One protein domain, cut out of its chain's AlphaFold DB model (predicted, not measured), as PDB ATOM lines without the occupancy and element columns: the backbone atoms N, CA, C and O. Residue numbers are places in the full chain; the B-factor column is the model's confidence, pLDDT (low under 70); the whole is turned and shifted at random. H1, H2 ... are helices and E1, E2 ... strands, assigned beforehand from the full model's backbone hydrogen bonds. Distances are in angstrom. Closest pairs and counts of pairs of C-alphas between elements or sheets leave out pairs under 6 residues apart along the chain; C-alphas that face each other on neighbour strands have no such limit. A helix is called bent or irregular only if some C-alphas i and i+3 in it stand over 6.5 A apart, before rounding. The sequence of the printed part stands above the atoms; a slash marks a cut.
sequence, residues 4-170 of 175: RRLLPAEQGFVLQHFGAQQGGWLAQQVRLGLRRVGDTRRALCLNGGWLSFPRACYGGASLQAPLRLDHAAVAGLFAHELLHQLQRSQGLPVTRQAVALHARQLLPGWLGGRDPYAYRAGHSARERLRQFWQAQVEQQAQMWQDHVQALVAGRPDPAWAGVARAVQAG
ATOM      1  N   ARG A   4      28.166 -37.576  36.455       95.12
ATOM      2  CA  ARG A   4      28.284 -39.040  36.457       95.12
ATOM      3  C   ARG A   4      27.365 -39.671  35.412       95.12
ATOM      4  O   ARG A   4      26.452 -39.016  34.916       95.12
ATOM      5  N   ARG A   5      27.593 -40.942  35.077       96.38
ATOM      6  CA  ARG A   5      26.626 -41.737  34.301       96.38
ATOM      7  C   ARG A   5      25.397 -42.073  35.153       96.38
ATOM      8  O   ARG A   5      25.424 -41.900  36.375       96.38
ATOM      9  N   LEU A   6      24.334 -42.541  34.501       97.38
ATOM     10  CA  LEU A   6      23.149 -43.042  35.196       97.38
ATOM     11  C   LEU A   6      23.506 -44.225  36.103       97.38
ATOM     12  O   LEU A   6      24.231 -45.131  35.690       97.38
ATOM     13  N   LEU A   7      22.968 -44.222  37.316       97.50
ATOM     14  CA  LEU A   7      23.011 -45.351  38.242       97.50
ATOM     15  C   LEU A   7      21.930 -46.384  37.872       97.50
ATOM     16  O   LEU A   7      20.985 -46.033  37.163       97.50
ATOM     17  N   PRO A   8      22.012 -47.635  38.364       97.25
ATOM     18  CA  PRO A   8      21.071 -48.696  37.994       97.25
ATOM     19  C   PRO A   8      19.589 -48.322  38.149       97.25
ATOM     20  O   PRO A   8      18.799 -48.592  37.251       97.25
ATOM     21  N   ALA A   9      19.213 -47.625  39.230       96.38
ATOM     22  CA  ALA A   9      17.835 -47.172  39.446       96.38
ATOM     23  C   ALA A   9      17.343 -46.207  38.347       96.38
ATOM     24  O   ALA A   9      16.212 -46.302  37.878       96.38
ATOM     25  N   GLU A  10      18.208 -45.302  37.891       98.31
ATOM     26  CA  GLU A  10      17.879 -44.350  36.827       98.31
ATOM     27  C   GLU A  10      17.848 -45.034  35.465       98.31
ATOM     28  O   GLU A  10      16.993 -44.717  34.649       98.31
ATOM     29  N   GLN A  11      18.741 -45.996  35.221       98.12
ATOM     30  CA  GLN A  11      18.703 -46.808  34.003       98.12
ATOM     31  C   GLN A  11      17.396 -47.603  33.919       98.12
ATOM     32  O   GLN A  11      16.741 -47.583  32.880       98.12
ATOM     33  N   GLY A  12      16.983 -48.236  35.024       98.00
ATOM     34  CA  GLY A  12      15.702 -48.937  35.123       98.00
ATOM     35  C   GLY A  12      14.522 -48.014  34.822       98.00
ATOM     36  O   GLY A  12      13.687 -48.339  33.981       98.00
ATOM     37  N   PHE A  13      14.514 -46.817  35.413       98.31
ATOM     38  CA  PHE A  13      13.515 -45.788  35.126       98.31
ATOM     39  C   PHE A  13      13.475 -45.399  33.641       98.31
ATOM     40  O   PHE A  13      12.405 -45.347  33.030       98.31
ATOM     41  N   VAL A  14      14.637 -45.142  33.034       97.81
ATOM     42  CA  VAL A  14      14.724 -44.763  31.618       97.81
ATOM     43  C   VAL A  14      14.176 -45.876  30.723       97.81
ATOM     44  O   VAL A  14      13.373 -45.598  29.832       97.81
ATOM     45  N   LEU A  15      14.547 -47.131  30.975       97.81
ATOM     46  CA  LEU A  15      14.054 -48.284  30.218       97.81
ATOM     47  C   LEU A  15      12.542 -48.482  30.381       97.81
ATOM     48  O   LEU A  15      11.851 -48.742  29.396       97.81
ATOM     49  N   GLN A  16      12.022 -48.310  31.595       97.25
ATOM     50  CA  GLN A  16      10.597 -48.438  31.892       97.25
ATOM     51  C   GLN A  16       9.755 -47.412  31.120       97.25
ATOM     52  O   GLN A  16       8.736 -47.762  30.522       97.25
ATOM     53  N   HIS A  17      10.171 -46.145  31.111       97.62
ATOM     54  CA  HIS A  17       9.355 -45.067  30.550       97.62
ATOM     55  C   HIS A  17       9.600 -44.831  29.056       97.62
ATOM     56  O   HIS A  17       8.654 -44.542  28.325       97.62
ATOM     57  N   PHE A  18      10.831 -45.005  28.573       98.00
ATOM     58  CA  PHE A  18      11.194 -44.768  27.170       98.00
ATOM     59  C   PHE A  18      11.292 -46.059  26.345       98.00
ATOM     60  O   PHE A  18      11.563 -46.005  25.147       98.00
ATOM     61  N   GLY A  19      11.033 -47.221  26.947       96.56
ATOM     62  CA  GLY A  19      11.107 -48.516  26.277       96.56
ATOM     63  C   GLY A  19      12.547 -48.966  26.021       96.56
ATOM     64  O   GLY A  19      13.501 -48.202  26.165       96.56
ATOM     65  N   ALA A  20      12.718 -50.224  25.614       95.44
ATOM     66  CA  ALA A  20      14.040 -50.841  25.501       95.44
ATOM     67  C   ALA A  20      14.966 -50.120  24.505       95.44
ATOM     68  O   ALA A  20      16.128 -49.868  24.811       95.44
ATOM     69  N   GLN A  21      14.452 -49.744  23.330       95.56
ATOM     70  CA  GLN A  21      15.269 -49.128  22.284       95.56
ATOM     71  C   GLN A  21      15.669 -47.687  22.632       95.56
ATOM     72  O   GLN A  21      16.859 -47.380  22.703       95.56
ATOM     73  N   GLN A  22      14.692 -46.796  22.845       96.50
ATOM     74  CA  GLN A  22      14.994 -45.385  23.121       96.50
ATOM     75  C   GLN A  22      15.611 -45.225  24.508       96.50
ATOM     76  O   GLN A  22      16.567 -44.469  24.673       96.50
ATOM     77  N   GLY A  23      15.113 -45.974  25.492       97.19
ATOM     78  CA  GLY A  23      15.663 -45.982  26.838       97.19
ATOM     79  C   GLY A  23      17.091 -46.526  26.891       97.19
ATOM     80  O   GLY A  23      17.943 -45.921  27.538       97.19
ATOM     81  N   GLY A  24      17.395 -47.599  26.154       96.94
ATOM     82  CA  GLY A  24      18.754 -48.136  26.055       96.94
ATOM     83  C   GLY A  24      19.738 -47.119  25.473       96.94
ATOM     84  O   GLY A  24      20.814 -46.906  26.033       96.94
ATOM     85  N   TRP A  25      19.343 -46.419  24.406       96.38
ATOM     86  CA  TRP A  25      20.145 -45.332  23.843       96.38
ATOM     87  C   TRP A  25      20.323 -44.181  24.846       96.38
ATOM     88  O   TRP A  25      21.453 -43.771  25.116       96.38
ATOM     89  N   LEU A  26      19.241 -43.694  25.467       96.88
ATOM     90  CA  LEU A  26      19.300 -42.619  26.465       96.88
ATOM     91  C   LEU A  26      20.231 -42.976  27.630       96.88
ATOM     92  O   LEU A  26      21.061 -42.155  28.018       96.88
ATOM     93  N   ALA A  27      20.152 -44.202  28.149       96.31
ATOM     94  CA  ALA A  27      20.978 -44.655  29.265       96.31
ATOM     95  C   ALA A  27      22.484 -44.651  28.954       96.31
ATOM     96  O   ALA A  27      23.300 -44.439  29.852       96.31
ATOM     97  N   GLN A  28      22.861 -44.842  27.686       95.00
ATOM     98  CA  GLN A  28      24.256 -44.797  27.240       95.00
ATOM     99  C   GLN A  28      24.755 -43.373  26.975       95.00
ATOM    100  O   GLN A  28      25.941 -43.093  27.158       95.00
ATOM    101  N   GLN A  29      23.868 -42.477  26.538       94.06
ATOM    102  CA  GLN A  29      24.235 -41.116  26.142       94.06
ATOM    103  C   GLN A  29      24.176 -40.110  27.294       94.06
ATOM    104  O   GLN A  29      24.880 -39.100  27.265       94.06
ATOM    105  N   VAL A  30      23.335 -40.359  28.300       94.88
ATOM    106  CA  VAL A  30      23.027 -39.370  29.332       94.88
ATOM    107  C   VAL A  30      24.030 -39.379  30.484       94.88
ATOM    108  O   VAL A  30      24.446 -40.416  31.004       94.88
ATOM    109  N   ARG A  31      24.378 -38.172  30.931       96.06
ATOM    110  CA  ARG A  31      25.174 -37.897  32.128       96.06
ATOM    111  C   ARG A  31      24.397 -36.949  33.030       96.06
ATOM    112  O   ARG A  31      23.835 -35.971  32.546       96.06
ATOM    113  N   LEU A  32      24.401 -37.203  34.334       95.94
ATOM    114  CA  LEU A  32      23.793 -36.325  35.331       95.94
ATOM    115  C   LEU A  32      24.851 -35.440  35.974       95.94
ATOM    116  O   LEU A  32      25.936 -35.917  36.287       95.94
ATOM    117  N   GLY A  33      24.531 -34.178  36.232       93.19
ATOM    118  CA  GLY A  33      25.363 -33.287  37.035       93.19
ATOM    119  C   GLY A  33      24.542 -32.408  37.965       93.19
ATOM    120  O   GLY A  33      23.328 -32.284  37.834       93.19
ATOM    121  N   LEU A  34      25.229 -31.752  38.895       90.69
ATOM    122  CA  LEU A  34      24.587 -30.799  39.793       90.69
ATOM    123  C   LEU A  34      24.350 -29.468  39.092       90.69
ATOM    124  O   LEU A  34      25.241 -28.929  38.432       90.69
ATOM    125  N   ARG A  35      23.170 -28.900  39.310       85.25
ATOM    126  CA  ARG A  35      22.853 -27.529  38.935       85.25
ATOM    127  C   ARG A  35      23.560 -26.573  39.891       85.25
ATOM    128  O   ARG A  35      23.254 -26.545  41.080       85.25
ATOM    129  N   ARG A  36      24.543 -25.829  39.375       79.62
ATOM    130  CA  ARG A  36      25.383 -24.898  40.157       79.62
ATOM    131  C   ARG A  36      25.356 -23.452  39.654       79.62
ATOM    132  O   ARG A  36      25.795 -22.572  40.379       79.62
ATOM    133  N   VAL A  37      24.878 -23.216  38.432       67.50
ATOM    134  CA  VAL A  37      24.911 -21.911  37.752       67.50
ATOM    135  C   VAL A  37      23.542 -21.630  37.123       67.50
ATOM    136  O   VAL A  37      22.900 -22.556  36.621       67.50
ATOM    137  N   GLY A  38      23.112 -20.364  37.141       65.81
ATOM    138  CA  GLY A  38      21.774 -19.930  36.715       65.81
ATOM    139  C   GLY A  38      20.709 -20.193  37.785       65.81
ATOM    140  O   GLY A  38      21.044 -20.335  38.960       65.81
ATOM    141  N   ASP A  39      19.429 -20.292  37.397       68.12
ATOM    142  CA  ASP A  39      18.380 -20.718  38.335       68.12
ATOM    143  C   ASP A  39      18.643 -22.169  38.776       68.12
ATOM    144  O   ASP A  39      18.556 -23.114  37.981       68.12
ATOM    145  N   THR A  40      19.022 -22.337  40.044       72.88
ATOM    146  CA  THR A  40      19.386 -23.625  40.649       72.88
ATOM    147  C   THR A  40      18.179 -24.452  41.071       72.88
ATOM    148  O   THR A  40      18.349 -25.591  41.503       72.88
ATOM    149  N   ARG A  41      16.966 -23.907  40.919       73.12
ATOM    150  CA  ARG A  41      15.695 -24.582  41.214       73.12
ATOM    151  C   ARG A  41      15.171 -25.394  40.031       73.12
ATOM    152  O   ARG A  41      14.269 -26.204  40.210       73.12
ATOM    153  N   ARG A  42      15.727 -25.191  38.832       76.62
ATOM    154  CA  ARG A  42      15.285 -25.838  37.589       76.62
ATOM    155  C   ARG A  42      16.320 -26.838  37.088       76.62
ATOM    156  O   ARG A  42      17.525 -26.621  37.243       76.62
ATOM    157  N   ALA A  43      15.844 -27.926  36.488       86.06
ATOM    158  CA  ALA A  43      16.711 -28.809  35.723       86.06
ATOM    159  C   ALA A  43      17.033 -28.200  34.349       86.06
ATOM    160  O   ALA A  43      16.459 -27.180  33.957       86.06
ATOM    161  N   LEU A  44      18.035 -28.769  33.676       86.12
ATOM    162  CA  LEU A  44      18.430 -28.351  32.336       86.12
ATOM    163  C   LEU A  44      19.013 -29.510  31.526       86.12
ATOM    164  O   LEU A  44      19.955 -30.167  31.975       86.12
ATOM    165  N   CYS A  45      18.548 -29.660  30.287       86.00
ATOM    166  CA  CYS A  45      19.144 -30.502  29.256       86.00
ATOM    167  C   CYS A  45      20.126 -29.711  28.375       86.00
ATOM    168  O   CYS A  45      19.743 -28.945  27.485       86.00
ATOM    169  N   LEU A  46      21.421 -29.938  28.581       82.44
ATOM    170  CA  LEU A  46      22.494 -29.389  27.757       82.44
ATOM    171  C   LEU A  46      22.785 -30.288  26.545       82.44
ATOM    172  O   LEU A  46      22.455 -31.475  26.508       82.44
ATOM    173  N   ASN A  47      23.451 -29.718  25.538       79.69
ATOM    174  CA  ASN A  47      23.972 -30.493  24.411       79.69
ATOM    175  C   ASN A  47      24.952 -31.581  24.897       79.69
ATOM    176  O   ASN A  47      25.595 -31.440  25.936       79.69
ATOM    177  N   GLY A  48      25.084 -32.665  24.126       81.75
ATOM    178  CA  GLY A  48      25.997 -33.767  24.460       81.75
ATOM    179  C   GLY A  48      25.491 -34.716  25.554       81.75
ATOM    180  O   GLY A  48      26.289 -35.452  26.124       81.75
ATOM    181  N   GLY A  49      24.186 -34.704  25.858       87.69
ATOM    182  CA  GLY A  49      23.571 -35.650  26.797       87.69
ATOM    183  C   GLY A  49      23.760 -35.296  28.269       87.69
ATOM    184  O   GLY A  49      23.549 -36.142  29.134       87.69
ATOM    185  N   TRP A  50      24.153 -34.064  28.588       91.88
ATOM    186  CA  TRP A  50      24.321 -33.650  29.975       91.88
ATOM    187  C   TRP A  50      23.027 -33.059  30.534       91.88
ATOM    188  O   TRP A  50      22.577 -32.000  30.107       91.88
ATOM    189  N   LEU A  51      22.449 -33.735  31.523       93.56
ATOM    190  CA  LEU A  51      21.298 -33.261  32.277       93.56
ATOM    191  C   LEU A  51      21.753 -32.768  33.655       93.56
ATOM    192  O   LEU A  51      22.488 -33.453  34.369       93.56
ATOM    193  N   SER A  52      21.339 -31.566  34.034       92.19
ATOM    194  CA  SER A  52      21.745 -30.915  35.281       92.19
ATOM    195  C   SER A  52      20.541 -30.726  36.195       92.19
ATOM    196  O   SER A  52      19.556 -30.144  35.758       92.19
ATOM    197  N   PHE A  53      20.617 -31.184  37.449       93.00
ATOM    198  CA  PHE A  53      19.492 -31.147  38.393       93.00
ATOM    199  C   PHE A  53      19.819 -30.394  39.691       93.00
ATOM    200  O   PHE A  53      20.969 -30.430  40.152       93.00
ATOM    201  N   PRO A  54      18.821 -29.747  40.324       92.69
ATOM    202  CA  PRO A  54      18.942 -29.220  41.680       92.69
ATOM    203  C   PRO A  54      19.417 -30.289  42.670       92.69
ATOM    204  O   PRO A  54      19.043 -31.458  42.571       92.69
ATOM    205  N   ARG A  55      20.191 -29.891  43.689       91.88
ATOM    206  CA  ARG A  55      20.693 -30.826  44.716       91.88
ATOM    207  C   ARG A  55      19.573 -31.617  45.396       91.88
ATOM    208  O   ARG A  55      19.751 -32.800  45.654       91.88
ATOM    209  N   ALA A  56      18.423 -30.990  45.634       92.19
ATOM    210  CA  ALA A  56      17.274 -31.608  46.299       92.19
ATOM    211  C   ALA A  56      16.662 -32.798  45.531       92.19
ATOM    212  O   ALA A  56      15.935 -33.595  46.130       92.19
ATOM    213  N   CYS A  57      16.957 -32.931  44.232       95.19
ATOM    214  CA  CYS A  57      16.522 -34.058  43.410       95.19
ATOM    215  C   CYS A  57      17.311 -35.342  43.692       95.19
ATOM    216  O   CYS A  57      16.845 -36.417  43.335       95.19
ATOM    217  N   TYR A  58      18.485 -35.250  44.318       95.69
ATOM    218  CA  TYR A  58      19.327 -36.400  44.631       95.69
ATOM    219  C   TYR A  58      19.090 -36.894  46.059       95.69
ATOM    220  O   TYR A  58      18.861 -36.096  46.974       95.69
ATOM    221  N   GLY A  59      19.206 -38.207  46.270       93.31
ATOM    222  CA  GLY A  59      19.252 -38.790  47.610       93.31
ATOM    223  C   GLY A  59      20.372 -38.156  48.442       93.31
ATOM    224  O   GLY A  59      21.476 -37.926  47.947       93.31
ATOM    225  N   GLY A  60      20.082 -37.773  49.688       89.00
ATOM    226  CA  GLY A  60      21.065 -37.110  50.557       89.00
ATOM    227  C   GLY A  60      21.705 -35.845  49.958       89.00
ATOM    228  O   GLY A  60      22.813 -35.479  50.342       89.00
ATOM    229  N   ALA A  61      21.056 -35.199  48.978       87.50
ATOM    230  CA  ALA A  61      21.553 -34.016  48.273       87.50
ATOM    231  C   ALA A  61      22.965 -34.164  47.654       87.50
ATOM    232  O   ALA A  61      23.708 -33.174  47.544       87.50
ATOM    233  N   SER A  62      23.323 -35.389  47.246       91.44
ATOM    234  CA  SER A  62      24.642 -35.758  46.719       91.44
ATOM    235  C   SER A  62      24.567 -36.267  45.284       91.44
ATOM    236  O   SER A  62      23.776 -37.149  44.973       91.44
ATOM    237  N   LEU A  63      25.471 -35.794  44.416       92.31
ATOM    238  CA  LEU A  63      25.570 -36.292  43.039       92.31
ATOM    239  C   LEU A  63      25.847 -37.797  42.980       92.31
ATOM    240  O   LEU A  63      25.491 -38.418  41.994       92.31
ATOM    241  N   GLN A  64      26.491 -38.383  43.992       94.12
ATOM    242  CA  GLN A  64      26.816 -39.815  43.989       94.12
ATOM    243  C   GLN A  64      25.627 -40.701  44.367       94.12
ATOM    244  O   GLN A  64      25.665 -41.906  44.145       94.12
ATOM    245  N   ALA A  65      24.562 -40.110  44.904       95.25
ATOM    246  CA  ALA A  65      23.323 -40.811  45.179       95.25
ATOM    247  C   ALA A  65      22.417 -40.832  43.934       95.25
ATOM    248  O   ALA A  65      22.557 -39.977  43.045       95.25
ATOM    249  N   PRO A  66      21.473 -41.784  43.849       96.69
ATOM    250  CA  PRO A  66      20.456 -41.778  42.807       96.69
ATOM    251  C   PRO A  66      19.534 -40.560  42.925       96.69
ATOM    252  O   PRO A  66      19.363 -39.977  44.001       96.69
ATOM    253  N   LEU A  67      18.922 -40.185  41.803       97.38
ATOM    254  CA  LEU A  67      17.760 -39.305  41.812       97.38
ATOM    255  C   LEU A  67      16.629 -39.923  42.653       97.38
ATOM    256  O   LEU A  67      16.431 -41.136  42.678       97.38
ATOM    257  N   ARG A  68      15.865 -39.059  43.317       97.38
ATOM    258  CA  ARG A  68      14.682 -39.382  44.126       97.38
ATOM    259  C   ARG A  68      13.474 -39.679  43.235       97.38
ATOM    260  O   ARG A  68      12.532 -38.895  43.170       97.38
ATOM    261  N   LEU A  69      13.555 -40.755  42.456       97.56
ATOM    262  CA  LEU A  69      12.570 -41.099  41.419       97.56
ATOM    263  C   LEU A  69      11.244 -41.647  41.975       97.56
ATOM    264  O   LEU A  69      10.279 -41.783  41.234       97.56
ATOM    265  N   ASP A  70      11.185 -41.903  43.276       96.12
ATOM    266  CA  ASP A  70       9.968 -42.126  44.058       96.12
ATOM    267  C   ASP A  70       9.142 -40.838  44.239       96.12
ATOM    268  O   ASP A  70       7.920 -40.879  44.377       96.12
ATOM    269  N   HIS A  71       9.780 -39.666  44.173       96.75
ATOM    270  CA  HIS A  71       9.075 -38.391  44.180       96.75
ATOM    271  C   HIS A  71       8.592 -38.033  42.776       96.75
ATOM    272  O   HIS A  71       9.388 -37.668  41.906       96.75
ATOM    273  N   ALA A  72       7.269 -38.029  42.586       96.88
ATOM    274  CA  ALA A  72       6.627 -37.751  41.299       96.88
ATOM    275  C   ALA A  72       7.196 -36.508  40.596       96.88
ATOM    276  O   ALA A  72       7.553 -36.582  39.426       96.88
ATOM    277  N   ALA A  73       7.377 -35.393  41.314       94.81
ATOM    278  CA  ALA A  73       7.942 -34.168  40.746       94.81
ATOM    279  C   ALA A  73       9.350 -34.367  40.149       94.81
ATOM    280  O   ALA A  73       9.622 -33.885  39.051       94.81
ATOM    281  N   VAL A  74      10.226 -35.106  40.840       96.38
ATOM    282  CA  VAL A  74      11.599 -35.388  40.392       96.38
ATOM    283  C   VAL A  74      11.594 -36.370  39.223       96.38
ATOM    284  O   VAL A  74      12.295 -36.139  38.241       96.38
ATOM    285  N   ALA A  75      10.775 -37.422  39.288       98.06
ATOM    286  CA  ALA A  75      10.604 -38.376  38.195       98.06
ATOM    287  C   ALA A  75      10.111 -37.698  36.911       98.06
ATOM    288  O   ALA A  75      10.680 -37.888  35.836       98.06
ATOM    289  N   GLY A  76       9.090 -36.850  37.032       97.19
ATOM    290  CA  GLY A  76       8.569 -36.063  35.922       97.19
ATOM    291  C   GLY A  76       9.612 -35.127  35.326       97.19
ATOM    292  O   GLY A  76       9.780 -35.100  34.110       97.19
ATOM    293  N   LEU A  77      10.341 -34.398  36.174       95.38
ATOM    294  CA  LEU A  77      11.408 -33.505  35.727       95.38
ATOM    295  C   LEU A  77      12.521 -34.282  35.014       95.38
ATOM    296  O   LEU A  77      13.019 -33.851  33.982       95.38
ATOM    297  N   PHE A  78      12.893 -35.464  35.511       97.62
ATOM    298  CA  PHE A  78      13.868 -36.307  34.826       97.62
ATOM    299  C   PHE A  78      13.362 -36.766  33.453       97.62
ATOM    300  O   PHE A  78      14.089 -36.666  32.464       97.62
ATOM    301  N   ALA A  79      12.100 -37.192  33.364       98.19
ATOM    302  CA  ALA A  79      11.474 -37.575  32.104       98.19
ATOM    303  C   ALA A  79      11.399 -36.411  31.100       98.19
ATOM    304  O   ALA A  79      11.625 -36.624  29.909       98.19
ATOM    305  N   HIS A  80      11.138 -35.190  31.572       96.69
ATOM    306  CA  HIS A  80      11.150 -33.969  30.765       96.69
ATOM    307  C   HIS A  80      12.495 -33.787  30.051       96.69
ATOM    308  O   HIS A  80      12.572 -33.726  28.823       96.69
ATOM    309  N   GLU A  81      13.579 -33.779  30.827       95.38
ATOM    310  CA  GLU A  81      14.928 -33.530  30.314       95.38
ATOM    311  C   GLU A  81      15.435 -34.672  29.417       95.38
ATOM    312  O   GLU A  81      16.170 -34.450  28.449       95.38
ATOM    313  N   LEU A  82      15.015 -35.909  29.696       96.88
ATOM    314  CA  LEU A  82      15.264 -37.053  28.820       96.88
ATOM    315  C   LEU A  82      14.534 -36.912  27.480       96.88
ATOM    316  O   LEU A  82      15.115 -37.233  26.438       96.88
ATOM    317  N   LEU A  83      13.298 -36.399  27.476       96.56
ATOM    318  CA  LEU A  83      12.568 -36.173  26.232       96.56
ATOM    319  C   LEU A  83      13.274 -35.127  25.367       96.56
ATOM    320  O   LEU A  83      13.386 -35.335  24.164       96.56
ATOM    321  N   HIS A  84      13.831 -34.069  25.956       94.31
ATOM    322  CA  HIS A  84      14.677 -33.126  25.221       94.31
ATOM    323  C   HIS A  84      15.883 -33.788  24.563       94.31
ATOM    324  O   HIS A  84      16.208 -33.494  23.408       94.31
ATOM    325  N   GLN A  85      16.536 -34.717  25.255       93.81
ATOM    326  CA  GLN A  85      17.662 -35.437  24.674       93.81
ATOM    327  C   GLN A  85      17.227 -36.343  23.512       93.81
ATOM    328  O   GLN A  85      17.919 -36.398  22.493       93.81
ATOM    329  N   LEU A  86      16.066 -36.994  23.621       94.06
ATOM    330  CA  LEU A  86      15.480 -37.783  22.536       94.06
ATOM    331  C   LEU A  86      15.026 -36.904  21.357       94.06
ATOM    332  O   LEU A  86      15.241 -37.242  20.199       94.06
ATOM    333  N   GLN A  87      14.437 -35.742  21.626       93.69
ATOM    334  CA  GLN A  87      14.074 -34.768  20.598       93.69
ATOM    335  C   GLN A  87      15.313 -34.322  19.813       93.69
ATOM    336  O   GLN A  87      15.295 -34.286  18.582       93.69
ATOM    337  N   ARG A  88      16.413 -34.040  20.520       91.12
ATOM    338  CA  ARG A  88      17.688 -33.647  19.914       91.12
ATOM    339  C   ARG A  88      18.264 -34.749  19.021       91.12
ATOM    340  O   ARG A  88      18.744 -34.432  17.936       91.12
ATOM    341  N   SER A  89      18.193 -36.022  19.423       91.19
ATOM    342  CA  SER A  89      18.681 -37.128  18.579       91.19
ATOM    343  C   SER A  89      17.863 -37.339  17.309       91.19
ATOM    344  O   SER A  89      18.377 -37.880  16.335       91.19
ATOM    345  N   GLN A  90      16.624 -36.848  17.285       90.19
ATOM    346  CA  GLN A  90      15.753 -36.837  16.110       90.19
ATOM    347  C   GLN A  90      15.859 -35.539  15.290       90.19
ATOM    348  O   GLN A  90      15.035 -35.297  14.411       90.19
ATOM    349  N   GLY A  91      16.844 -34.681  15.581       86.62
ATOM    350  CA  GLY A  91      17.072 -33.430  14.854       86.62
ATOM    351  C   GLY A  91      16.102 -32.297  15.205       86.62
ATOM    352  O   GLY A  91      16.081 -31.280  14.511       86.62
ATOM    353  N   LEU A  92      15.301 -32.421  16.273       82.12
ATOM    354  CA  LEU A  92      14.409 -31.340  16.698       82.12
ATOM    355  C   LEU A  92      15.210 -30.189  17.344       82.12
ATOM    356  O   LEU A  92      16.153 -30.431  18.104       82.12
ATOM    357  N   PRO A  93      14.835 -28.918  17.097       76.50
ATOM    358  CA  PRO A  93      15.647 -27.754  17.450       76.50
ATOM    359  C   PRO A  93      15.483 -27.316  18.919       76.50
ATOM    360  O   PRO A  93      15.170 -26.157  19.196       76.50
ATOM    361  N   VAL A  94      15.732 -28.223  19.869       74.56
ATOM    362  CA  VAL A  94      15.588 -27.989  21.322       74.56
ATOM    363  C   VAL A  94      16.366 -26.750  21.777       74.56
ATOM    364  O   VAL A  94      15.820 -25.857  22.416       74.56
ATOM    365  N   THR A  95      17.629 -26.631  21.362       65.44
ATOM    366  CA  THR A  95      18.507 -25.522  21.762       65.44
ATOM    367  C   THR A  95      18.064 -24.177  21.174       65.44
ATOM    368  O   THR A  95      18.140 -23.160  21.855       65.44
ATOM    369  N   ARG A  96      17.544 -24.149  19.937       59.81
ATOM    370  CA  ARG A  96      17.035 -22.903  19.329       59.81
ATOM    371  C   ARG A  96      15.739 -22.443  19.999       59.81
ATOM    372  O   ARG A  96      15.545 -21.245  20.172       59.81
ATOM    373  N   GLN A  97      14.880 -23.381  20.408       62.00
ATOM    374  CA  GLN A  97      13.658 -23.059  21.147       62.00
ATOM    375  C   GLN A  97      13.991 -22.560  22.559       62.00
ATOM    376  O   GLN A  97      13.487 -21.511  22.940       62.00
ATOM    377  N   ALA A  98      14.938 -23.180  23.272       61.22
ATOM    378  CA  ALA A  98      15.412 -22.677  24.564       61.22
ATOM    379  C   ALA A  98      15.986 -21.246  24.476       61.22
ATOM    380  O   ALA A  98      15.719 -20.420  25.347       61.22
ATOM    381  N   VAL A  99      16.733 -20.914  23.415       59.09
ATOM    382  CA  VAL A  99      17.225 -19.541  23.172       59.09
ATOM    383  C   VAL A  99      16.071 -18.573  22.902       59.09
ATOM    384  O   VAL A  99      16.032 -17.494  23.488       59.09
ATOM    385  N   ALA A 100      15.098 -18.961  22.073       58.25
ATOM    386  CA  ALA A 100      13.922 -18.137  21.800       58.25
ATOM    387  C   ALA A 100      13.075 -17.883  23.063       58.25
ATOM    388  O   ALA A 100      12.522 -16.797  23.216       58.25
ATOM    389  N   LEU A 101      12.996 -18.848  23.985       58.38
ATOM    390  CA  LEU A 101      12.299 -18.684  25.265       58.38
ATOM    391  C   LEU A 101      13.011 -17.693  26.191       58.38
ATOM    392  O   LEU A 101      12.349 -16.828  26.758       58.38
ATOM    393  N   HIS A 102      14.342 -17.750  26.285       55.62
ATOM    394  CA  HIS A 102      15.111 -16.757  27.045       55.62
ATOM    395  C   HIS A 102      15.025 -15.358  26.417       55.62
ATOM    396  O   HIS A 102      14.851 -14.381  27.135       55.62
ATOM    397  N   ALA A 103      15.063 -15.250  25.085       57.09
ATOM    398  CA  ALA A 103      14.894 -13.971  24.392       57.09
ATOM    399  C   ALA A 103      13.500 -13.360  24.628       57.09
ATOM    400  O   ALA A 103      13.370 -12.151  24.792       57.09
ATOM    401  N   ARG A 104      12.454 -14.192  24.700       58.00
ATOM    402  CA  ARG A 104      11.079 -13.746  24.981       58.00
ATOM    403  C   ARG A 104      10.865 -13.272  26.416       58.00
ATOM    404  O   ARG A 104      10.012 -12.420  26.621       58.00
ATOM    405  N   GLN A 105      11.632 -13.778  27.383       57.81
ATOM    406  CA  GLN A 105      11.602 -13.289  28.769       57.81
ATOM    407  C   GLN A 105      12.186 -11.875  28.923       57.81
ATOM    408  O   GLN A 105      11.937 -11.228  29.933       57.81
ATOM    409  N   LEU A 106      12.942 -11.391  27.930       59.41
ATOM    410  CA  LEU A 106      13.471 -10.024  27.888       59.41
ATOM    411  C   LEU A 106      12.497  -9.026  27.238       59.41
ATOM    412  O   LEU A 106      12.761  -7.826  27.241       59.41
ATOM    413  N   LEU A 107      11.384  -9.502  26.668       61.38
ATOM    414  CA  LEU A 107      10.354  -8.650  26.076       61.38
ATOM    415  C   LEU A 107       9.325  -8.219  27.141       61.38
ATOM    416  O   LEU A 107       9.019  -9.005  28.040       61.38
ATOM    417  N   PRO A 108       8.742  -7.008  27.038       50.78
ATOM    418  CA  PRO A 108       7.666  -6.555  27.922       50.78
ATOM    419  C   PRO A 108       6.504  -7.554  27.973       50.78
ATOM    420  O   PRO A 108       6.166  -8.160  26.958       50.78
ATOM    421  N   GLY A 109       5.849  -7.701  29.129       55.47
ATOM    422  CA  GLY A 109       4.853  -8.755  29.390       55.47
ATOM    423  C   GLY A 109       3.657  -8.830  28.426       55.47
ATOM    424  O   GLY A 109       3.038  -9.884  28.338       55.47
ATOM    425  N   TRP A 110       3.354  -7.774  27.658       53.22
ATOM    426  CA  TRP A 110       2.325  -7.815  26.603       53.22
ATOM    427  C   TRP A 110       2.837  -8.376  25.256       53.22
ATOM    428  O   TRP A 110       2.041  -8.788  24.415       53.22
ATOM    429  N   LEU A 111       4.159  -8.398  25.049       54.34
ATOM    430  CA  LEU A 111       4.872  -9.005  23.910       54.34
ATOM    431  C   LEU A 111       5.438 -10.394  24.254       54.34
ATOM    432  O   LEU A 111       5.761 -11.180  23.355       54.34
ATOM    433  N   GLY A 112       5.550 -10.701  25.549       52.62
ATOM    434  CA  GLY A 112       5.880 -12.015  26.088       52.62
ATOM    435  C   GLY A 112       4.794 -13.019  25.714       52.62
ATOM    436  O   GLY A 112       3.786 -13.146  26.396       52.62
ATOM    437  N   GLY A 113       4.963 -13.674  24.564       57.16
ATOM    438  CA  GLY A 113       3.982 -14.603  24.005       57.16
ATOM    439  C   GLY A 113       3.546 -15.727  24.958       57.16
ATOM    440  O   GLY A 113       4.128 -15.931  26.018       57.16
ATOM    441  N   ARG A 114       2.518 -16.481  24.533       61.72
ATOM    442  CA  ARG A 114       1.930 -17.636  25.246       61.72
ATOM    443  C   ARG A 114       2.965 -18.466  26.019       61.72
ATOM    444  O   ARG A 114       3.982 -18.852  25.441       61.72
ATOM    445  N   ASP A 115       2.633 -18.789  27.274       67.00
ATOM    446  CA  ASP A 115       3.399 -19.687  28.144       67.00
ATOM    447  C   ASP A 115       3.818 -20.955  27.372       67.00
ATOM    448  O   ASP A 115       2.951 -21.687  26.878       67.00
ATOM    449  N   PRO A 116       5.131 -21.218  27.229       63.69
ATOM    450  CA  PRO A 116       5.631 -22.344  26.454       63.69
ATOM    451  C   PRO A 116       5.318 -23.710  27.068       63.69
ATOM    452  O   PRO A 116       5.431 -24.705  26.352       63.69
ATOM    453  N   TYR A 117       4.923 -23.754  28.343       68.12
ATOM    454  CA  TYR A 117       4.496 -24.956  29.056       68.12
ATOM    455  C   TYR A 117       2.990 -25.189  28.943       68.12
ATOM    456  O   TYR A 117       2.529 -26.322  29.078       68.12
ATOM    457  N   ALA A 118       2.210 -24.142  28.665       75.31
ATOM    458  CA  ALA A 118       0.761 -24.235  28.638       75.31
ATOM    459  C   ALA A 118       0.279 -25.035  27.423       75.31
ATOM    460  O   ALA A 118       0.561 -24.706  26.267       75.31
ATOM    461  N   TYR A 119      -0.523 -26.063  27.683       81.38
ATOM    462  CA  TYR A 119      -1.279 -26.794  26.674       81.38
ATOM    463  C   TYR A 119      -2.673 -27.114  27.227       81.38
ATOM    464  O   TYR A 119      -2.868 -27.274  28.428       81.38
ATOM    465  N   ARG A 120      -3.682 -27.182  26.353       78.00
ATOM    466  CA  ARG A 120      -5.050 -27.533  26.761       78.00
ATOM    467  C   ARG A 120      -5.179 -29.048  26.848       78.00
ATOM    468  O   ARG A 120      -5.115 -29.685  25.806       78.00
ATOM    469  N   ALA A 121      -5.368 -29.622  28.030       69.38
ATOM    470  CA  ALA A 121      -5.520 -31.069  28.168       69.38
ATOM    471  C   ALA A 121      -6.705 -31.586  27.325       69.38
ATOM    472  O   ALA A 121      -7.853 -31.212  27.555       69.38
ATOM    473  N   GLY A 122      -6.422 -32.426  26.325       70.81
ATOM    474  CA  GLY A 122      -7.457 -33.146  25.579       70.81
ATOM    475  C   GLY A 122      -8.137 -34.213  26.445       70.81
ATOM    476  O   GLY A 122      -7.490 -34.825  27.304       70.81
ATOM    477  N   HIS A 123      -9.428 -34.449  26.196       74.12
ATOM    478  CA  HIS A 123     -10.252 -35.373  26.983       74.12
ATOM    479  C   HIS A 123     -10.123 -36.829  26.514       74.12
ATOM    480  O   HIS A 123     -10.322 -37.747  27.303       74.12
ATOM    481  N   SER A 124      -9.747 -37.061  25.251       87.69
ATOM    482  CA  SER A 124      -9.545 -38.410  24.705       87.69
ATOM    483  C   SER A 124      -8.075 -38.742  24.427       87.69
ATOM    484  O   SER A 124      -7.265 -37.877  24.083       87.69
ATOM    485  N   ALA A 125      -7.741 -40.039  24.455       89.88
ATOM    486  CA  ALA A 125      -6.402 -40.523  24.108       89.88
ATOM    487  C   ALA A 125      -5.962 -40.107  22.693       89.88
ATOM    488  O   ALA A 125      -4.801 -39.768  22.451       89.88
ATOM    489  N   ARG A 126      -6.909 -40.097  21.743       90.94
ATOM    490  CA  ARG A 126      -6.648 -39.709  20.352       90.94
ATOM    491  C   ARG A 126      -6.332 -38.222  20.243       90.94
ATOM    492  O   ARG A 126      -5.476 -37.846  19.450       90.94
ATOM    493  N   GLU A 127      -7.064 -37.369  20.956       90.38
ATOM    494  CA  GLU A 127      -6.810 -35.922  20.978       90.38
ATOM    495  C   GLU A 127      -5.471 -35.606  21.612       90.38
ATOM    496  O   GLU A 127      -4.690 -34.871  21.017       90.38
ATOM    497  N   ARG A 128      -5.177 -36.219  22.760       92.12
ATOM    498  CA  ARG A 128      -3.930 -35.982  23.479       92.12
ATOM    499  C   ARG A 128      -2.709 -36.380  22.650       92.12
ATOM    500  O   ARG A 128      -1.737 -35.634  22.602       92.12
ATOM    501  N   LEU A 129      -2.784 -37.488  21.907       94.38
ATOM    502  CA  LEU A 129      -1.732 -37.864  20.958       94.38
ATOM    503  C   LEU A 129      -1.603 -36.874  19.787       94.38
ATOM    504  O   LEU A 129      -0.490 -36.495  19.427       94.38
ATOM    505  N   ARG A 130      -2.722 -36.431  19.192       92.81
ATOM    506  CA  ARG A 130      -2.679 -35.422  18.115       92.81
ATOM    507  C   ARG A 130      -2.040 -34.124  18.601       92.81
ATOM    508  O   ARG A 130      -1.170 -33.588  17.921       92.81
ATOM    509  N   GLN A 131      -2.439 -33.670  19.782       92.38
ATOM    510  CA  GLN A 131      -1.871 -32.498  20.428       92.38
ATOM    511  C   GLN A 131      -0.378 -32.677  20.694       92.38
ATOM    512  O   GLN A 131       0.396 -31.786  20.367       92.38
ATOM    513  N   PHE A 132       0.039 -33.837  21.203       93.94
ATOM    514  CA  PHE A 132       1.448 -34.137  21.434       93.94
ATOM    515  C   PHE A 132       2.274 -33.993  20.152       93.94
ATOM    516  O   PHE A 132       3.311 -33.343  20.157       93.94
ATOM    517  N   TRP A 133       1.813 -34.517  19.016       94.19
ATOM    518  CA  TRP A 133       2.547 -34.369  17.751       94.19
ATOM    519  C   TRP A 133       2.595 -32.938  17.209       94.19
ATOM    520  O   TRP A 133       3.557 -32.594  16.518       94.19
ATOM    521  N   GLN A 134       1.586 -32.120  17.510       90.81
ATOM    522  CA  GLN A 134       1.494 -30.719  17.080       90.81
ATOM    523  C   GLN A 134       2.215 -29.748  18.028       90.81
ATOM    524  O   GLN A 134       2.590 -28.655  17.615       90.81
ATOM    525  N   ALA A 135       2.428 -30.147  19.280       88.56
ATOM    526  CA  ALA A 135       3.066 -29.347  20.316       88.56
ATOM    527  C   ALA A 135       4.524 -28.986  19.978       88.56
ATOM    528  O   ALA A 135       5.261 -29.759  19.353       88.56
ATOM    529  N   GLN A 136       4.980 -27.818  20.433       87.12
ATOM    530  CA  GLN A 136       6.406 -27.473  20.388       87.12
ATOM    531  C   GLN A 136       7.230 -28.369  21.333       87.12
ATOM    532  O   GLN A 136       6.663 -29.134  22.114       87.12
ATOM    533  N   VAL A 137       8.566 -28.298  21.270       89.19
ATOM    534  CA  VAL A 137       9.423 -29.252  22.005       89.19
ATOM    535  C   VAL A 137       9.200 -29.191  23.517       89.19
ATOM    536  O   VAL A 137       9.125 -30.238  24.156       89.19
ATOM    537  N   GLU A 138       8.985 -27.989  24.057       87.75
ATOM    538  CA  GLU A 138       8.732 -27.772  25.483       87.75
ATOM    539  C   GLU A 138       7.378 -28.322  25.922       87.75
ATOM    540  O   GLU A 138       7.276 -29.014  26.926       87.75
ATOM    541  N   GLN A 139       6.335 -28.089  25.123       89.69
ATOM    542  CA  GLN A 139       5.001 -28.618  25.398       89.69
ATOM    543  C   GLN A 139       4.998 -30.146  25.346       89.69
ATOM    544  O   GLN A 139       4.377 -30.780  26.185       89.69
ATOM    545  N   GLN A 140       5.721 -30.756  24.402       93.88
ATOM    546  CA  GLN A 140       5.886 -32.211  24.373       93.88
ATOM    547  C   GLN A 140       6.569 -32.727  25.644       93.88
ATOM    548  O   GLN A 140       6.115 -33.715  26.220       93.88
ATOM    549  N   ALA A 141       7.635 -32.057  26.088       93.50
ATOM    550  CA  ALA A 141       8.354 -32.423  27.304       93.50
ATOM    551  C   ALA A 141       7.482 -32.247  28.552       93.50
ATOM    552  O   ALA A 141       7.441 -33.147  29.389       93.50
ATOM    553  N   GLN A 142       6.687 -31.177  28.618       93.38
ATOM    554  CA  GLN A 142       5.715 -30.951  29.685       93.38
ATOM    555  C   GLN A 142       4.608 -32.011  29.694       93.38
ATOM    556  O   GLN A 142       4.322 -32.598  30.730       93.38
ATOM    557  N   MET A 143       4.026 -32.321  28.535       95.06
ATOM    558  CA  MET A 143       3.026 -33.382  28.399       95.06
ATOM    559  C   MET A 143       3.575 -34.736  28.870       95.06
ATOM    560  O   MET A 143       2.882 -35.502  29.537       95.06
ATOM    561  N   TRP A 144       4.832 -35.041  28.537       97.00
ATOM    562  CA  TRP A 144       5.483 -36.270  28.980       97.00
ATOM    563  C   TRP A 144       5.796 -36.274  30.478       97.00
ATOM    564  O   TRP A 144       5.577 -37.281  31.151       97.00
ATOM    565  N   GLN A 145       6.246 -35.139  31.013       96.88
ATOM    566  CA  GLN A 145       6.412 -34.930  32.445       96.88
ATOM    567  C   GLN A 145       5.104 -35.210  33.187       96.88
ATOM    568  O   GLN A 145       5.109 -36.026  34.102       96.88
ATOM    569  N   ASP A 146       3.993 -34.599  32.776       95.19
ATOM    570  CA  ASP A 146       2.698 -34.741  33.451       95.19
ATOM    571  C   ASP A 146       2.228 -36.200  33.469       95.19
ATOM    572  O   ASP A 146       1.754 -36.696  34.493       95.19
ATOM    573  N   HIS A 147       2.430 -36.924  32.364       96.25
ATOM    574  CA  HIS A 147       2.172 -38.359  32.306       96.25
ATOM    575  C   HIS A 147       2.987 -39.142  33.345       96.25
ATOM    576  O   HIS A 147       2.423 -39.924  34.112       96.25
ATOM    577  N   VAL A 148       4.307 -38.945  33.384       97.69
ATOM    578  CA  VAL A 148       5.191 -39.688  34.295       97.69
ATOM    579  C   VAL A 148       4.933 -39.312  35.755       97.69
ATOM    580  O   VAL A 148       4.899 -40.196  36.610       97.69
ATOM    581  N   GLN A 149       4.671 -38.034  36.051       97.00
ATOM    582  CA  GLN A 149       4.263 -37.592  37.387       97.00
ATOM    583  C   GLN A 149       2.988 -38.303  37.839       97.00
ATOM    584  O   GLN A 149       2.921 -38.781  38.970       97.00
ATOM    585  N   ALA A 150       1.992 -38.396  36.958       95.81
ATOM    586  CA  ALA A 150       0.735 -39.070  37.244       95.81
ATOM    587  C   ALA A 150       0.942 -40.569  37.522       95.81
ATOM    588  O   ALA A 150       0.386 -41.087  38.490       95.81
ATOM    589  N   LEU A 151       1.796 -41.248  36.744       96.94
ATOM    590  CA  LEU A 151       2.157 -42.649  36.983       96.94
ATOM    591  C   LEU A 151       2.823 -42.854  38.350       96.94
ATOM    592  O   LEU A 151       2.373 -43.692  39.126       96.94
ATOM    593  N   VAL A 152       3.866 -42.079  38.659       97.06
ATOM    594  CA  VAL A 152       4.624 -42.220  39.915       97.06
ATOM    595  C   VAL A 152       3.781 -41.829  41.130       97.06
ATOM    596  O   VAL A 152       3.906 -42.434  42.188       97.06
ATOM    597  N   ALA A 153       2.862 -40.873  40.981       96.94
ATOM    598  CA  ALA A 153       1.913 -40.499  42.029       96.94
ATOM    599  C   ALA A 153       0.765 -41.512  42.228       96.94
ATOM    600  O   ALA A 153      -0.157 -41.220  42.988       96.94
ATOM    601  N   GLY A 154       0.758 -42.649  41.520       96.81
ATOM    602  CA  GLY A 154      -0.306 -43.654  41.619       96.81
ATOM    603  C   GLY A 154      -1.644 -43.213  41.015       96.81
ATOM    604  O   GLY A 154      -2.689 -43.750  41.369       96.81
ATOM    605  N   ARG A 155      -1.634 -42.229  40.109       95.62
ATOM    606  CA  ARG A 155      -2.825 -41.670  39.445       95.62
ATOM    607  C   ARG A 155      -2.716 -41.795  37.918       95.62
ATOM    608  O   ARG A 155      -2.722 -40.775  37.230       95.62
ATOM    609  N   PRO A 156      -2.567 -43.012  37.361       93.19
ATOM    610  CA  PRO A 156      -2.443 -43.196  35.920       93.19
ATOM    611  C   PRO A 156      -3.692 -42.679  35.192       93.19
ATOM    612  O   PRO A 156      -4.815 -42.983  35.582       93.19
ATOM    613  N   ASP A 157      -3.494 -41.944  34.097       91.62
ATOM    614  CA  ASP A 157      -4.582 -41.509  33.215       91.62
ATOM    615  C   ASP A 157      -4.490 -42.254  31.863       91.62
ATOM    616  O   ASP A 157      -3.528 -42.043  31.106       91.62
ATOM    617  N   PRO A 158      -5.475 -43.118  31.533       91.19
ATOM    618  CA  PRO A 158      -5.509 -43.895  30.293       91.19
ATOM    619  C   PRO A 158      -5.417 -43.059  29.013       91.19
ATOM    620  O   PRO A 158      -4.945 -43.555  27.984       91.19
ATOM    621  N   ALA A 159      -5.805 -41.780  29.045       91.62
ATOM    622  CA  ALA A 159      -5.696 -40.905  27.883       91.62
ATOM    623  C   ALA A 159      -4.233 -40.634  27.465       91.62
ATOM    624  O   ALA A 159      -3.978 -40.199  26.341       91.62
ATOM    625  N   TRP A 160      -3.243 -40.971  28.298       93.50
ATOM    626  CA  TRP A 160      -1.828 -40.922  27.917       93.50
ATOM    627  C   TRP A 160      -1.325 -42.140  27.131       93.50
ATOM    628  O   TRP A 160      -0.237 -42.072  26.559       93.50
ATOM    629  N   ALA A 161      -2.086 -43.236  27.035       93.00
ATOM    630  CA  ALA A 161      -1.606 -44.490  26.438       93.00
ATOM    631  C   ALA A 161      -1.129 -44.346  24.978       93.00
ATOM    632  O   ALA A 161      -0.244 -45.072  24.518       93.00
ATOM    633  N   GLY A 162      -1.711 -43.413  24.218       94.94
ATOM    634  CA  GLY A 162      -1.247 -43.085  22.867       94.94
ATOM    635  C   GLY A 162       0.119 -42.393  22.863       94.94
ATOM    636  O   GLY A 162       0.993 -42.767  22.085       94.94
ATOM    637  N   VAL A 163       0.310 -41.420  23.758       95.62
ATOM    638  CA  VAL A 163       1.563 -40.659  23.899       95.62
ATOM    639  C   VAL A 163       2.689 -41.562  24.396       95.62
ATOM    640  O   VAL A 163       3.759 -41.563  23.798       95.62
ATOM    641  N   ALA A 164       2.437 -42.392  25.412       96.38
ATOM    642  CA  ALA A 164       3.429 -43.330  25.942       96.38
ATOM    643  C   ALA A 164       3.967 -44.277  24.867       96.38
ATOM    644  O   ALA A 164       5.178 -44.371  24.673       96.38
ATOM    645  N   ARG A 165       3.074 -44.891  24.081       96.25
ATOM    646  CA  ARG A 165       3.480 -45.735  22.948       96.25
ATOM    647  C   ARG A 165       4.278 -44.959  21.904       96.25
ATOM    648  O   ARG A 165       5.244 -45.487  21.361       96.25
ATOM    649  N   ALA A 166       3.897 -43.714  21.618       96.25
ATOM    650  CA  ALA A 166       4.623 -42.878  20.668       96.25
ATOM    651  C   ALA A 166       6.045 -42.556  21.155       96.25
ATOM    652  O   ALA A 166       6.985 -42.705  20.377       96.25
ATOM    653  N   VAL A 167       6.222 -42.186  22.428       97.00
ATOM    654  CA  VAL A 167       7.541 -41.910  23.023       97.00
ATOM    655  C   VAL A 167       8.414 -43.164  23.029       97.00
ATOM    656  O   VAL A 167       9.542 -43.113  22.541       97.00
ATOM    657  N   GLN A 168       7.879 -44.302  23.478       96.50
ATOM    658  CA  GLN A 168       8.608 -45.576  23.506       96.50
ATOM    659  C   GLN A 168       9.035 -46.049  22.109       96.50
ATOM    660  O   GLN A 168      10.116 -46.607  21.932       96.50
ATOM    661  N   ALA A 169       8.216 -45.779  21.089       94.69
ATOM    662  CA  ALA A 169       8.537 -46.068  19.694       94.69
ATOM    663  C   ALA A 169       9.420 -44.996  19.023       94.69
ATOM    664  O   ALA A 169       9.693 -45.098  17.827       94.69
ATOM    665  N   GLY A 170       9.817 -43.937  19.737       93.38
ATOM    666  CA  GLY A 170      10.576 -42.814  19.179       93.38
ATOM    667  C   GLY A 170       9.802 -41.976  18.151       93.38
ATOM    668  O   GLY A 170      10.411 -41.276  17.349       93.38
TER     669      GLY A 170
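Overview. This is residues 4 to 170 of the 175 residues of an uncharacterized protein of Comamonas terrigena (UniProt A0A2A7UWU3). A small two-stranded sheet, E1 and E2, sits beside a core helix, H2, with E2 the strand nearer to it, while H5 packs along H2 and the bent helix H1 folds back on itself, its second arm crossing H2. H4 and H6 pack on H5 and on each other, and H3 leads away from the core to a loop whose residues 106 to 111 stick out. The printed part has 167 residues with six named helices and two named strands, in the order H1 E1 E2 H2 H3 H4 H5 H6; the sheet has the order E1, E2 and is parallel, and the class is mostly helix. It is compact, with a radius of gyration of the C-alphas of 15.6 A and spans of 43 by 37 by 29 A.

Along the chain. Strand E1 is residues 31 to 34, from C-alpha 31 at (25.174, -37.897, 32.128), and strand E2 is residues 50 to 53. Helix H2, residues 72 to 89, measures 25.7 A, and H5, residues 137 to 152, 22.6 A. H1, residues 8 to 29, was assigned as one helix by its hydrogen bonds but is bent, with C-alphas 17 and 20 9.0 A apart; its arms are H1a, residues 8 to 17, and H1b, residues 20 to 29. H3 is residues 94 to 105 and H4 residues 125 to 134. H6, residues 158 to 168, is irregular, with C-alphas 159 and 162 7.1 A apart, and it ends with C-alpha 168 at (8.608, -45.576, 23.506).

Arrangement. E1 and E2 are parallel at 35 degrees, with N 51 and O 31 2.8 A apart and N 33 and O 51 2.9 A apart, within hydrogen-bond range. Residues 4 to 5 pair antiparallel with residues 31 to 32 of E1. The closest C-alphas of E2 and H2, Leu 51 and Glu 81, are 6.7 A apart. H2 and H5 touch, Gly 76 and Gln 145 having the closest C-alphas at 4.2 A, and run opposite ways at 38 degrees, only just a steep tilt. H1b touches residues 82 to 86 of H2, about perpendicular at 86 degrees, with the C-alphas of Leu 26 and Leu 82 closest at 7.3 A. H1a and H1b touch, the C-alphas of Leu 15 and Gly 23 being closest at 4.4 A. H4 and H5 form a helical hairpin, closest at the C-alphas of Phe 132 and Gln 140, 5.7 A. H4 touches H6, with C-alphas of Ala 125 and Ala 159 closest at 3.9 A. H2 and H3 only just touch, with 3 pairs of C-alphas within 8 A, and only at the corner, where Arg 88 and Val 94 have the closest C-alphas at 6.2 A. Every O i to N i+4 pair is within hydrogen-bond range in H1a, H1b, H2, H3, H4 and H5; in H6 5 of 7 are.

Size, cuts and confidence. The C-alphas farthest apart, Pro 8 and Trp 110, are 46.4 A apart. The printed part has no cut; the links E1 to E2, E2 to H2 and H3 to H4 are long. Mean pLDDT of the printed part is 87.2, with residues 37 to 39, 95 to 117 and 121 under 70.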